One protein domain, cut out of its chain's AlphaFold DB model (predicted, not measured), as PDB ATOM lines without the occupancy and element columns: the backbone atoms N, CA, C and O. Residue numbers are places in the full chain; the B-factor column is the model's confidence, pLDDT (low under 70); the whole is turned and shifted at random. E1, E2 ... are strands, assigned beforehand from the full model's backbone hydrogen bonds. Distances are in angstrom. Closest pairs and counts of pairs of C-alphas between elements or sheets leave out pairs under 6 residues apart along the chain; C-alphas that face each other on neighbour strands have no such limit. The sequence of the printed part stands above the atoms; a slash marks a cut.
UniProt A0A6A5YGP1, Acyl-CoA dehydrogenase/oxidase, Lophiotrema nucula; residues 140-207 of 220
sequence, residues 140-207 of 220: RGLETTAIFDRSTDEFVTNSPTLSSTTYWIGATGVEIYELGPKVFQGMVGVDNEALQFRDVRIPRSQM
ATOM      1  N   ARG A 140      20.276  70.484  97.911       97.12
ATOM      2  CA  ARG A 140      20.318  71.762  98.646       97.12
ATOM      3  C   ARG A 140      20.738  72.946  97.772       97.12
ATOM      4  O   ARG A 140      20.574  74.080  98.202       97.12
ATOM      5  N   GLY A 141      21.322  72.676  96.606       97.56
ATOM      6  CA  GLY A 141      21.773  73.685  95.654       97.56
ATOM      7  C   GLY A 141      20.731  74.078  94.614       97.56
ATOM      8  O   GLY A 141      21.076  74.869  93.746       97.56
ATOM      9  N   LEU A 142      19.510  73.525  94.672       98.12
ATOM     10  CA  LEU A 142      18.449  73.876  93.728       98.12
ATOM     11  C   LEU A 142      18.189  75.385  93.732       98.12
ATOM     12  O   LEU A 142      18.136  76.025  94.783       98.12
ATOM     13  N   GLU A 143      18.044  75.930  92.533       98.06
ATOM     14  CA  GLU A 143      17.963  77.360  92.266       98.06
ATOM     15  C   GLU A 143      16.524  77.822  91.989       98.06
ATOM     16  O   GLU A 143      16.230  79.011  92.126       98.06
ATOM     17  N   THR A 144      15.620  76.915  91.592       97.56
ATOM     18  CA  THR A 144      14.190  77.211  91.427       97.56
ATOM     19  C   THR A 144      13.613  77.718  92.742       97.56
ATOM     20  O   THR A 144      13.756  77.091  93.793       97.56
ATOM     21  N   THR A 145      12.925  78.856  92.689       97.81
ATOM     22  CA  THR A 145      12.323  79.480  93.866       97.81
ATOM     23  C   THR A 145      10.813  79.290  93.868       97.81
ATOM     24  O   THR A 145      10.189  79.244  92.812       97.81
ATOM     25  N   ALA A 146      10.226  79.214  95.062       97.75
ATOM     26  CA  ALA A 146       8.790  79.319  95.297       97.75
ATOM     27  C   ALA A 146       8.571  80.328  96.431       97.75
ATOM     28  O   ALA A 146       8.757  80.012  97.607       97.75
ATOM     29  N   ILE A 147       8.251  81.574  96.081       98.12
ATOM     30  CA  ILE A 147       8.153  82.689  97.034       98.12
ATOM     31  C   ILE A 147       6.683  82.929  97.370       98.12
ATOM     32  O   ILE A 147       5.869  83.114  96.470       98.12
ATOM     33  N   PHE A 148       6.334  82.928  98.658       98.44
ATOM     34  CA  PHE A 148       4.954  83.143  99.094       98.44
ATOM     35  C   PHE A 148       4.529  84.616  98.957       98.44
ATOM     36  O   PHE A 148       5.126  85.508  99.565       98.44
ATOM     37  N   ASP A 149       3.461  84.856  98.197       98.25
ATOM     38  CA  ASP A 149       2.778  86.137  98.038       98.25
ATOM     39  C   ASP A 149       1.526  86.174  98.927       98.25
ATOM     40  O   ASP A 149       0.459  85.642  98.607       98.25
ATOM     41  N   ARG A 150       1.662  86.843 100.075       97.38
ATOM     42  CA  ARG A 150       0.590  86.995 101.072       97.38
ATOM     43  C   ARG A 150      -0.638  87.726 100.543       97.38
ATOM     44  O   ARG A 150      -1.726  87.532 101.077       97.38
ATOM     45  N   SER A 151      -0.470  88.591  99.543       97.75
ATOM     46  CA  SER A 151      -1.573  89.407  99.032       97.75
ATOM     47  C   SER A 151      -2.573  88.583  98.223       97.75
ATOM     48  O   SER A 151      -3.768  88.877  98.253       97.75
ATOM     49  N   THR A 152      -2.100  87.520  97.567       97.88
ATOM     50  CA  THR A 152      -2.924  86.641  96.727       97.88
ATOM     51  C   THR A 152      -3.123  85.239  97.307       97.88
ATOM     52  O   THR A 152      -3.946  84.493  96.789       97.88
ATOM     53  N   ASP A 153      -2.456  84.897  98.416       98.19
ATOM     54  CA  ASP A 153      -2.444  83.550  99.013       98.19
ATOM     55  C   ASP A 153      -1.877  82.482  98.053       98.19
ATOM     56  O   ASP A 153      -2.387  81.361  97.950       98.19
ATOM     57  N   GLU A 154      -0.799  82.831  97.345       98.62
ATOM     58  CA  GLU A 154      -0.160  82.005  96.311       98.62
ATOM     59  C   GLU A 154       1.355  81.906  96.507       98.62
ATOM     60  O   GLU A 154       1.984  82.798  97.068       98.62
ATOM     61  N   PHE A 155       1.972  80.851  95.981       98.50
ATOM     62  CA  PHE A 155       3.407  80.831  95.711       98.50
ATOM     63  C   PHE A 155       3.676  81.270  94.273       98.50
ATOM     64  O   PHE A 155       3.026  80.800  93.339       98.50
ATOM     65  N   VAL A 156       4.677  82.129  94.098       97.81
ATOM     66  CA  VAL A 156       5.241  82.499  92.799       97.81
ATOM     67  C   VAL A 156       6.473  81.633  92.559       97.81
ATOM     68  O   VAL A 156       7.463  81.743  93.286       97.81
ATOM     69  N   THR A 157       6.397  80.751  91.565       96.94
ATOM     70  CA  THR A 157       7.470  79.823  91.196       96.94
ATOM     71  C   THR A 157       8.258  80.362  90.009       96.94
ATOM     72  O   THR A 157       7.666  80.728  88.991       96.94
ATOM     73  N   ASN A 158       9.586  80.387  90.111       95.44
ATOM     74  CA  ASN A 158      10.445  80.929  89.062       95.44
ATOM     75  C   ASN A 158      11.760  80.147  88.912       95.44
ATOM     76  O   ASN A 158      12.370  79.743  89.900       95.44
ATOM     77  N   SER A 159      12.224  79.998  87.670       95.75
ATOM     78  CA  SER A 159      13.556  79.494  87.322       95.75
ATOM     79  C   SER A 159      14.466  80.694  87.000       95.75
ATOM     80  O   SER A 159      14.431  81.199  85.877       95.75
ATOM     81  N   PRO A 160      15.260  81.208  87.966       95.19
ATOM     82  CA  PRO A 160      15.968  82.488  87.809       95.19
ATOM     83  C   PRO A 160      17.133  82.465  86.811       95.19
ATOM     84  O   PRO A 160      17.548  83.519  86.329       95.19
ATOM     85  N   THR A 161      17.684  81.290  86.515       95.38
ATOM     86  CA  THR A 161      18.895  81.111  85.713       95.38
ATOM     87  C   THR A 161      18.679  80.005  84.685       95.38
ATOM     88  O   THR A 161      17.720  79.238  84.742       95.38
ATOM     89  N   LEU A 162      19.587  79.887  83.715       93.25
ATOM     90  CA  LEU A 162      19.561  78.736  82.812       93.25
ATOM     91  C   LEU A 162      19.871  77.429  83.563       93.25
ATOM     92  O   LEU A 162      19.289  76.395  83.240       93.25
ATOM     93  N   SER A 163      20.749  77.468  84.570       95.88
ATOM     94  CA  SER A 163      21.106  76.298  85.380       95.88
ATOM     95  C   SER A 163      19.958  75.803  86.259       95.88
ATOM     96  O   SER A 163      19.916  74.605  86.527       95.88
ATOM     97  N   SER A 164      18.986  76.660  86.597       94.44
ATOM     98  CA  SER A 164      17.768  76.285  87.327       94.44
ATOM     99  C   SER A 164      16.667  75.668  86.462       94.44
ATOM    100  O   SER A 164      15.594  75.326  86.957       94.44
ATOM    101  N   THR A 165      16.915  75.502  85.159       92.69
ATOM    102  CA  THR A 165      16.029  74.727  84.286       92.69
ATOM    103  C   THR A 165      15.931  73.317  84.845       92.69
ATOM    104  O   THR A 165      16.936  72.604  84.899       92.69
ATOM    105  N   THR A 166      14.732  72.904  85.250       90.38
ATOM    106  CA  THR A 166      14.493  71.519  85.637       90.38
ATOM    107  C   THR A 166      14.824  70.629  84.442       90.38
ATOM    108  O   THR A 166      14.464  70.968  83.322       90.38
ATOM    109  N   TYR A 167      15.527  69.521  84.650       88.94
ATOM    110  CA  TYR A 167      16.100  68.673  83.609       88.94
ATOM    111  C   TYR A 167      15.939  67.195  83.998       88.94
ATOM    112  O   TYR A 167      15.882  66.862  85.181       88.94
ATOM    113  N   TRP A 168      15.888  66.297  83.012       86.62
ATOM    114  CA  TRP A 168      15.656  64.845  83.153       86.62
ATOM    115  C   TRP A 168      14.228  64.416  83.518       86.62
ATOM    116  O   TRP A 168      14.009  63.253  83.874       86.62
ATOM    117  N   ILE A 169      13.234  65.294  83.385       80.44
ATOM    118  CA  ILE A 169      11.872  64.988  83.838       80.44
ATOM    119  C   ILE A 169      11.180  64.102  82.818       80.44
ATOM    120  O   ILE A 169      11.030  64.502  81.680       80.44
ATOM    121  N   GLY A 170      10.805  62.885  83.205       73.88
ATOM    122  CA  GLY A 170      10.070  61.973  82.327       73.88
ATOM    123  C   GLY A 170       8.559  62.121  82.477       73.88
ATOM    124  O   GLY A 170       8.081  62.298  83.601       73.88
ATOM    125  N   ALA A 171       7.829  61.928  81.378       65.81
ATOM    126  CA  ALA A 171       6.388  61.695  81.353       65.81
ATOM    127  C   ALA A 171       5.529  62.807  81.968       65.81
ATOM    128  O   ALA A 171       4.679  62.568  82.826       65.81
ATOM    129  N   THR A 172       5.752  64.039  81.535       64.44
ATOM    130  CA  THR A 172       4.894  65.186  81.876       64.44
ATOM    131  C   THR A 172       3.641  65.238  80.988       64.44
ATOM    132  O   THR A 172       2.643  65.841  81.378       64.44
ATOM    133  N   GLY A 173       3.679  64.609  79.803       54.28
ATOM    134  CA  GLY A 173       2.611  64.680  78.806       54.28
ATOM    135  C   GLY A 173       2.439  66.058  78.147       54.28
ATOM    136  O   GLY A 173       1.438  66.254  77.458       54.28
ATOM    137  N   VAL A 174       3.369  67.002  78.349       55.38
ATOM    138  CA  VAL A 174       3.364  68.360  77.775       55.38
ATOM    139  C   VAL A 174       4.771  68.740  77.310       55.38
ATOM    140  O   VAL A 174       5.708  68.613  78.077       55.38
ATOM    141  N   GLU A 175       4.950  69.259  76.091       49.47
ATOM    142  CA  GLU A 175       6.296  69.642  75.631       49.47
ATOM    143  C   GLU A 175       6.795  70.930  76.303       49.47
ATOM    144  O   GLU A 175       6.375  72.037  75.956       49.47
ATOM    145  N   ILE A 176       7.772  70.784  77.202       63.94
ATOM    146  CA  ILE A 176       8.771  71.815  77.503       63.94
ATOM    147  C   ILE A 176      10.140  71.138  77.285       63.94
ATOM    148  O   ILE A 176      10.420  70.080  77.833       63.94
ATOM    149  N   TYR A 177      10.897  71.675  76.321       71.69
ATOM    150  CA  TYR A 177      12.060  71.112  75.603       71.69
ATOM    151  C   TYR A 177      12.410  69.631  75.847       71.69
ATOM    152  O   TYR A 177      13.051  69.275  76.837       71.69
ATOM    153  N   GLU A 178      12.102  68.771  74.874       77.81
ATOM    154  CA  GLU A 178      12.589  67.390  74.884       77.81
ATOM    155  C   GLU A 178      14.122  67.339  74.763       77.81
ATOM    156  O   GLU A 178      14.727  68.039  73.951       77.81
ATOM    157  N   LEU A 179      14.756  66.492  75.579       81.00
ATOM    158  CA  LEU A 179      16.213  66.475  75.769       81.00
ATOM    159  C   LEU A 179      17.012  65.742  74.683       81.00
ATOM    160  O   LEU A 179      18.238  65.642  74.767       81.00
ATOM    161  N   GLY A 180      16.339  65.212  73.672       80.81
ATOM    162  CA  GLY A 180      16.931  64.508  72.556       80.81
ATOM    163  C   GLY A 180      17.222  63.025  72.817       80.81
ATOM    164  O   GLY A 180      16.783  62.411  73.799       80.81
ATOM    165  N   PRO A 181      17.958  62.390  71.888       83.19
ATOM    166  CA  PRO A 181      18.363  61.001  72.017       83.19
ATOM    167  C   PRO A 181      19.338  60.822  73.183       83.19
ATOM    168  O   PRO A 181      20.236  61.631  73.404       83.19
ATOM    169  N   LYS A 182      19.194  59.708  73.899       86.31
ATOM    170  CA  LYS A 182      20.101  59.323  74.979       86.31
ATOM    171  C   LYS A 182      21.059  58.237  74.492       86.31
ATOM    172  O   LYS A 182      20.823  57.573  73.479       86.31
ATOM    173  N   VAL A 183      22.167  58.087  75.214       84.94
ATOM    174  CA  VAL A 183      23.274  57.184  74.871       84.94
ATOM    175  C   VAL A 183      22.758  55.768  74.552       84.94
ATOM    176  O   VAL A 183      21.923  55.225  75.272       84.94
ATOM    177  N   PHE A 184      23.242  55.193  73.443       70.25
ATOM    178  CA  PHE A 184      22.889  53.856  72.932       70.25
ATOM    179  C   PHE A 184      21.384  53.592  72.726       70.25
ATOM    180  O   PHE A 184      20.926  52.466  72.905       70.25
ATOM    181  N   GLN A 185      20.604  54.618  72.363       70.62
ATOM    182  CA  GLN A 185      19.133  54.543  72.301       70.62
ATOM    183  C   GLN A 185      18.477  54.130  73.631       70.62
ATOM    184  O   GLN A 185      17.350  53.626  73.672       70.62
ATOM    185  N   GLY A 186      19.171  54.360  74.748       75.31
ATOM    186  CA  GLY A 186      18.590  54.219  76.073       75.31
ATOM    187  C   GLY A 186      17.369  55.125  76.215       75.31
ATOM    188  O   GLY A 186      17.340  56.236  75.696       75.31
ATOM    189  N   MET A 187      16.340  54.647  76.917       81.44
ATOM    190  CA  MET A 187      15.134  55.431  77.229       81.44
ATOM    191  C   MET A 187      14.418  56.041  76.003       81.44
ATOM    192  O   MET A 187      13.722  57.041  76.132       81.44
ATOM    193  N   VAL A 188      14.560  55.446  74.812       83.06
ATOM    194  CA  VAL A 188      13.995  55.977  73.554       83.06
ATOM    195  C   VAL A 188      12.459  56.086  73.559       83.06
ATOM    196  O   VAL A 188      11.897  56.910  72.849       83.06
ATOM    197  N   GLY A 189      11.781  55.291  74.392       80.88
ATOM    198  CA  GLY A 189      10.331  55.353  74.590       80.88
ATOM    199  C   GLY A 189       9.863  56.408  75.598       80.88
ATOM    200  O   GLY A 189       8.673  56.457  75.884       80.88
ATOM    201  N   VAL A 190      10.770  57.212  76.168       84.31
ATOM    202  CA  VAL A 190      10.463  58.188  77.223       84.31
ATOM    203  C   VAL A 190      10.794  59.608  76.767       84.31
ATOM    204  O   VAL A 190      11.877  59.903  76.252       84.31
ATOM    205  N   ASP A 191       9.843  60.489  77.019       83.44
ATOM    206  CA  ASP A 191       9.878  61.942  76.914       83.44
ATOM    207  C   ASP A 191      10.569  62.548  78.141       83.44
ATOM    208  O   ASP A 191       9.929  63.020  79.074       83.44
ATOM    209  N   ASN A 192      11.905  62.483  78.175       85.44
ATOM    210  CA  ASN A 192      12.648  63.283  79.147       85.44
ATOM    211  C   ASN A 192      12.729  64.725  78.665       85.44
ATOM    212  O   ASN A 192      13.109  64.975  77.520       85.44
ATOM    213  N   GLU A 193      12.453  65.641  79.575       85.62
ATOM    214  CA  GLU A 193      12.174  67.035  79.272       85.62
ATOM    215  C   GLU A 193      12.939  67.994  80.178       85.62
ATOM    216  O   GLU A 193      13.469  67.616  81.237       85.62
ATOM    217  N   ALA A 194      12.969  69.247  79.731       89.00
ATOM    218  CA  ALA A 194      13.439  70.390  80.482       89.00
ATOM    219  C   ALA A 194      12.317  71.410  80.696       89.00
ATOM    220  O   ALA A 194      11.631  71.781  79.757       89.00
ATOM    221  N   LEU A 195      12.175  71.929  81.914       88.62
ATOM    222  CA  LEU A 195      11.113  72.857  82.303       88.62
ATOM    223  C   LEU A 195      11.699  74.135  82.911       88.62
ATOM    224  O   LEU A 195      12.605  74.075  83.740       88.62
ATOM    225  N   GLN A 196      11.150  75.290  82.533       89.81
ATOM    226  CA  GLN A 196      11.404  76.567  83.202       89.81
ATOM    227  C   GLN A 196      10.093  77.173  83.683       89.81
ATOM    228  O   GLN A 196       9.122  77.241  82.929       89.81
ATOM    229  N   PHE A 197      10.097  77.685  84.908       92.75
ATOM    230  CA  PHE A 197       9.003  78.492  85.433       92.75
ATOM    231  C   PHE A 197       9.305  79.975  85.210       92.75
ATOM    232  O   PHE A 197      10.426  80.423  85.451       92.75
ATOM    233  N   ARG A 198       8.304  80.741  84.765       93.94
ATOM    234  CA  ARG A 198       8.363  82.207  84.674       93.94
ATOM    235  C   ARG A 198       7.188  82.789  85.442       93.94
ATOM    236  O   ARG A 198       6.076  82.797  84.922       93.94
ATOM    237  N   ASP A 199       7.450  83.189  86.684       94.56
ATOM    238  CA  ASP A 199       6.467  83.766  87.612       94.56
ATOM    239  C   ASP A 199       5.136  82.990  87.676       94.56
ATOM    240  O   ASP A 199       4.043  83.562  87.701       94.56
ATOM    241  N   VAL A 200       5.218  81.655  87.692       96.81
ATOM    242  CA  VAL A 200       4.038  80.782  87.716       96.81
ATOM    243  C   VAL A 200       3.405  80.837  89.098       96.81
ATOM    244  O   VAL A 200       4.039  80.489  90.094       96.81
ATOM    245  N   ARG A 201       2.140  81.251  89.157       97.62
ATOM    246  CA  ARG A 201       1.375  81.369  90.401       97.62
ATOM    247  C   ARG A 201       0.600  80.093  90.691       97.62
ATOM    248  O   ARG A 201      -0.137  79.603  89.838       97.62
ATOM    249  N   ILE A 202       0.771  79.571  91.902       97.25
ATOM    250  CA  ILE A 202       0.055  78.397  92.407       97.25
ATOM    251  C   ILE A 202      -0.578  78.720  93.765       97.25
ATOM    252  O   ILE A 202       0.085  79.336  94.600       97.25
ATOM    253  N   PRO A 203      -1.830  78.312  94.043       98.25
ATOM    254  CA  PRO A 203      -2.436  78.522  95.356       98.25
ATOM    255  C   PRO A 203      -1.566  77.961  96.487       98.25
ATOM    256  O   PRO A 203      -1.017  76.866  96.359       98.25
ATOM    257  N   ARG A 204      -1.495  78.651  97.635       98.00
ATOM    258  CA  ARG A 204      -0.720  78.202  98.812       98.00
ATOM    259  C   ARG A 204      -1.059  76.771  99.233       98.00
ATOM    260  O   ARG A 204      -0.184  76.011  99.638       98.00
ATOM    261  N   SER A 205      -2.326  76.384  99.086       97.06
ATOM    262  CA  SER A 205      -2.831  75.039  99.386       97.06
ATOM    263  C   SER A 205      -2.254  73.924  98.499       97.06
ATOM    264  O   SER A 205      -2.477  72.750  98.802       97.06
ATOM    265  N   GLN A 206      -1.513  74.252  97.433       97.38
ATOM    266  CA  GLN A 206      -0.810  73.282  96.586       97.38
ATOM    267  C   GLN A 206       0.592  72.910  97.101       97.38
ATOM    268  O   GLN A 206       1.161  71.928  96.625       97.38
ATOM    269  N   MET A 207       1.141  73.610  98.104       97.75
ATOM    270  CA  MET A 207       2.354  73.163  98.801       97.75
ATOM    271  C   MET A 207       2.059  71.889  99.601       97.75
ATOM    272  O   MET A 207       1.127  71.870 100.399       97.75
TER     273      MET A 207
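Overview. This is residues 140 to 207 of the 220 residues of the protein "Acyl-CoA dehydrogenase/oxidase" of Lophiotrema nucula (UniProt A0A6A5YGP1). With little regular structure, the domain is a loose rod of two small antiparallel sheets: E1, E2 and E5 side by side toward one end, then the E3 and E4 hairpin, whose long loop, residues 171 to 191, reaches the other end. The 68 printed residues include five named strands, E1 to E5 along the chain, holding 23 residues, and no named helix: all strand. The larger sheet's order is E1 - E2 - E5. The radius of gyration of the C-alphas is 14.7 A, the spans 50 by 23 by 19 A.

Arrangement. E1, residues 145 to 149, and E2, residues 154 to 158, form an antiparallel hairpin at 151 degrees, with N 147 and O 156 within hydrogen-bond range at 2.9 A. E3, residues 166 to 170, is apart from E2. E3 and E4, residues 192 to 195, form an antiparallel hairpin at 146 degrees, with N 193 and O 169 at 2.8 A. E5, residues 200 to 203, is antiparallel to E2 at 154 degrees, with N 155 and O 202 at 2.8 A.

Along the chain. E1, 12.4 A long, begins at C-alpha 145 (12.323, 79.480, 93.866). E2 measures 12.9 A, E3 11.0 A, E4 10.2 A. E5, 10.3 A, ends at C-alpha 203 (-2.436, 78.522, 95.356).

Size, cuts and confidence. The farthest C-alphas, Ser 151 and Phe 184, are 50.4 A apart. The printed part has no cut. The link E3 to E4 is long; its residues 171 to 176 have pLDDT under 70.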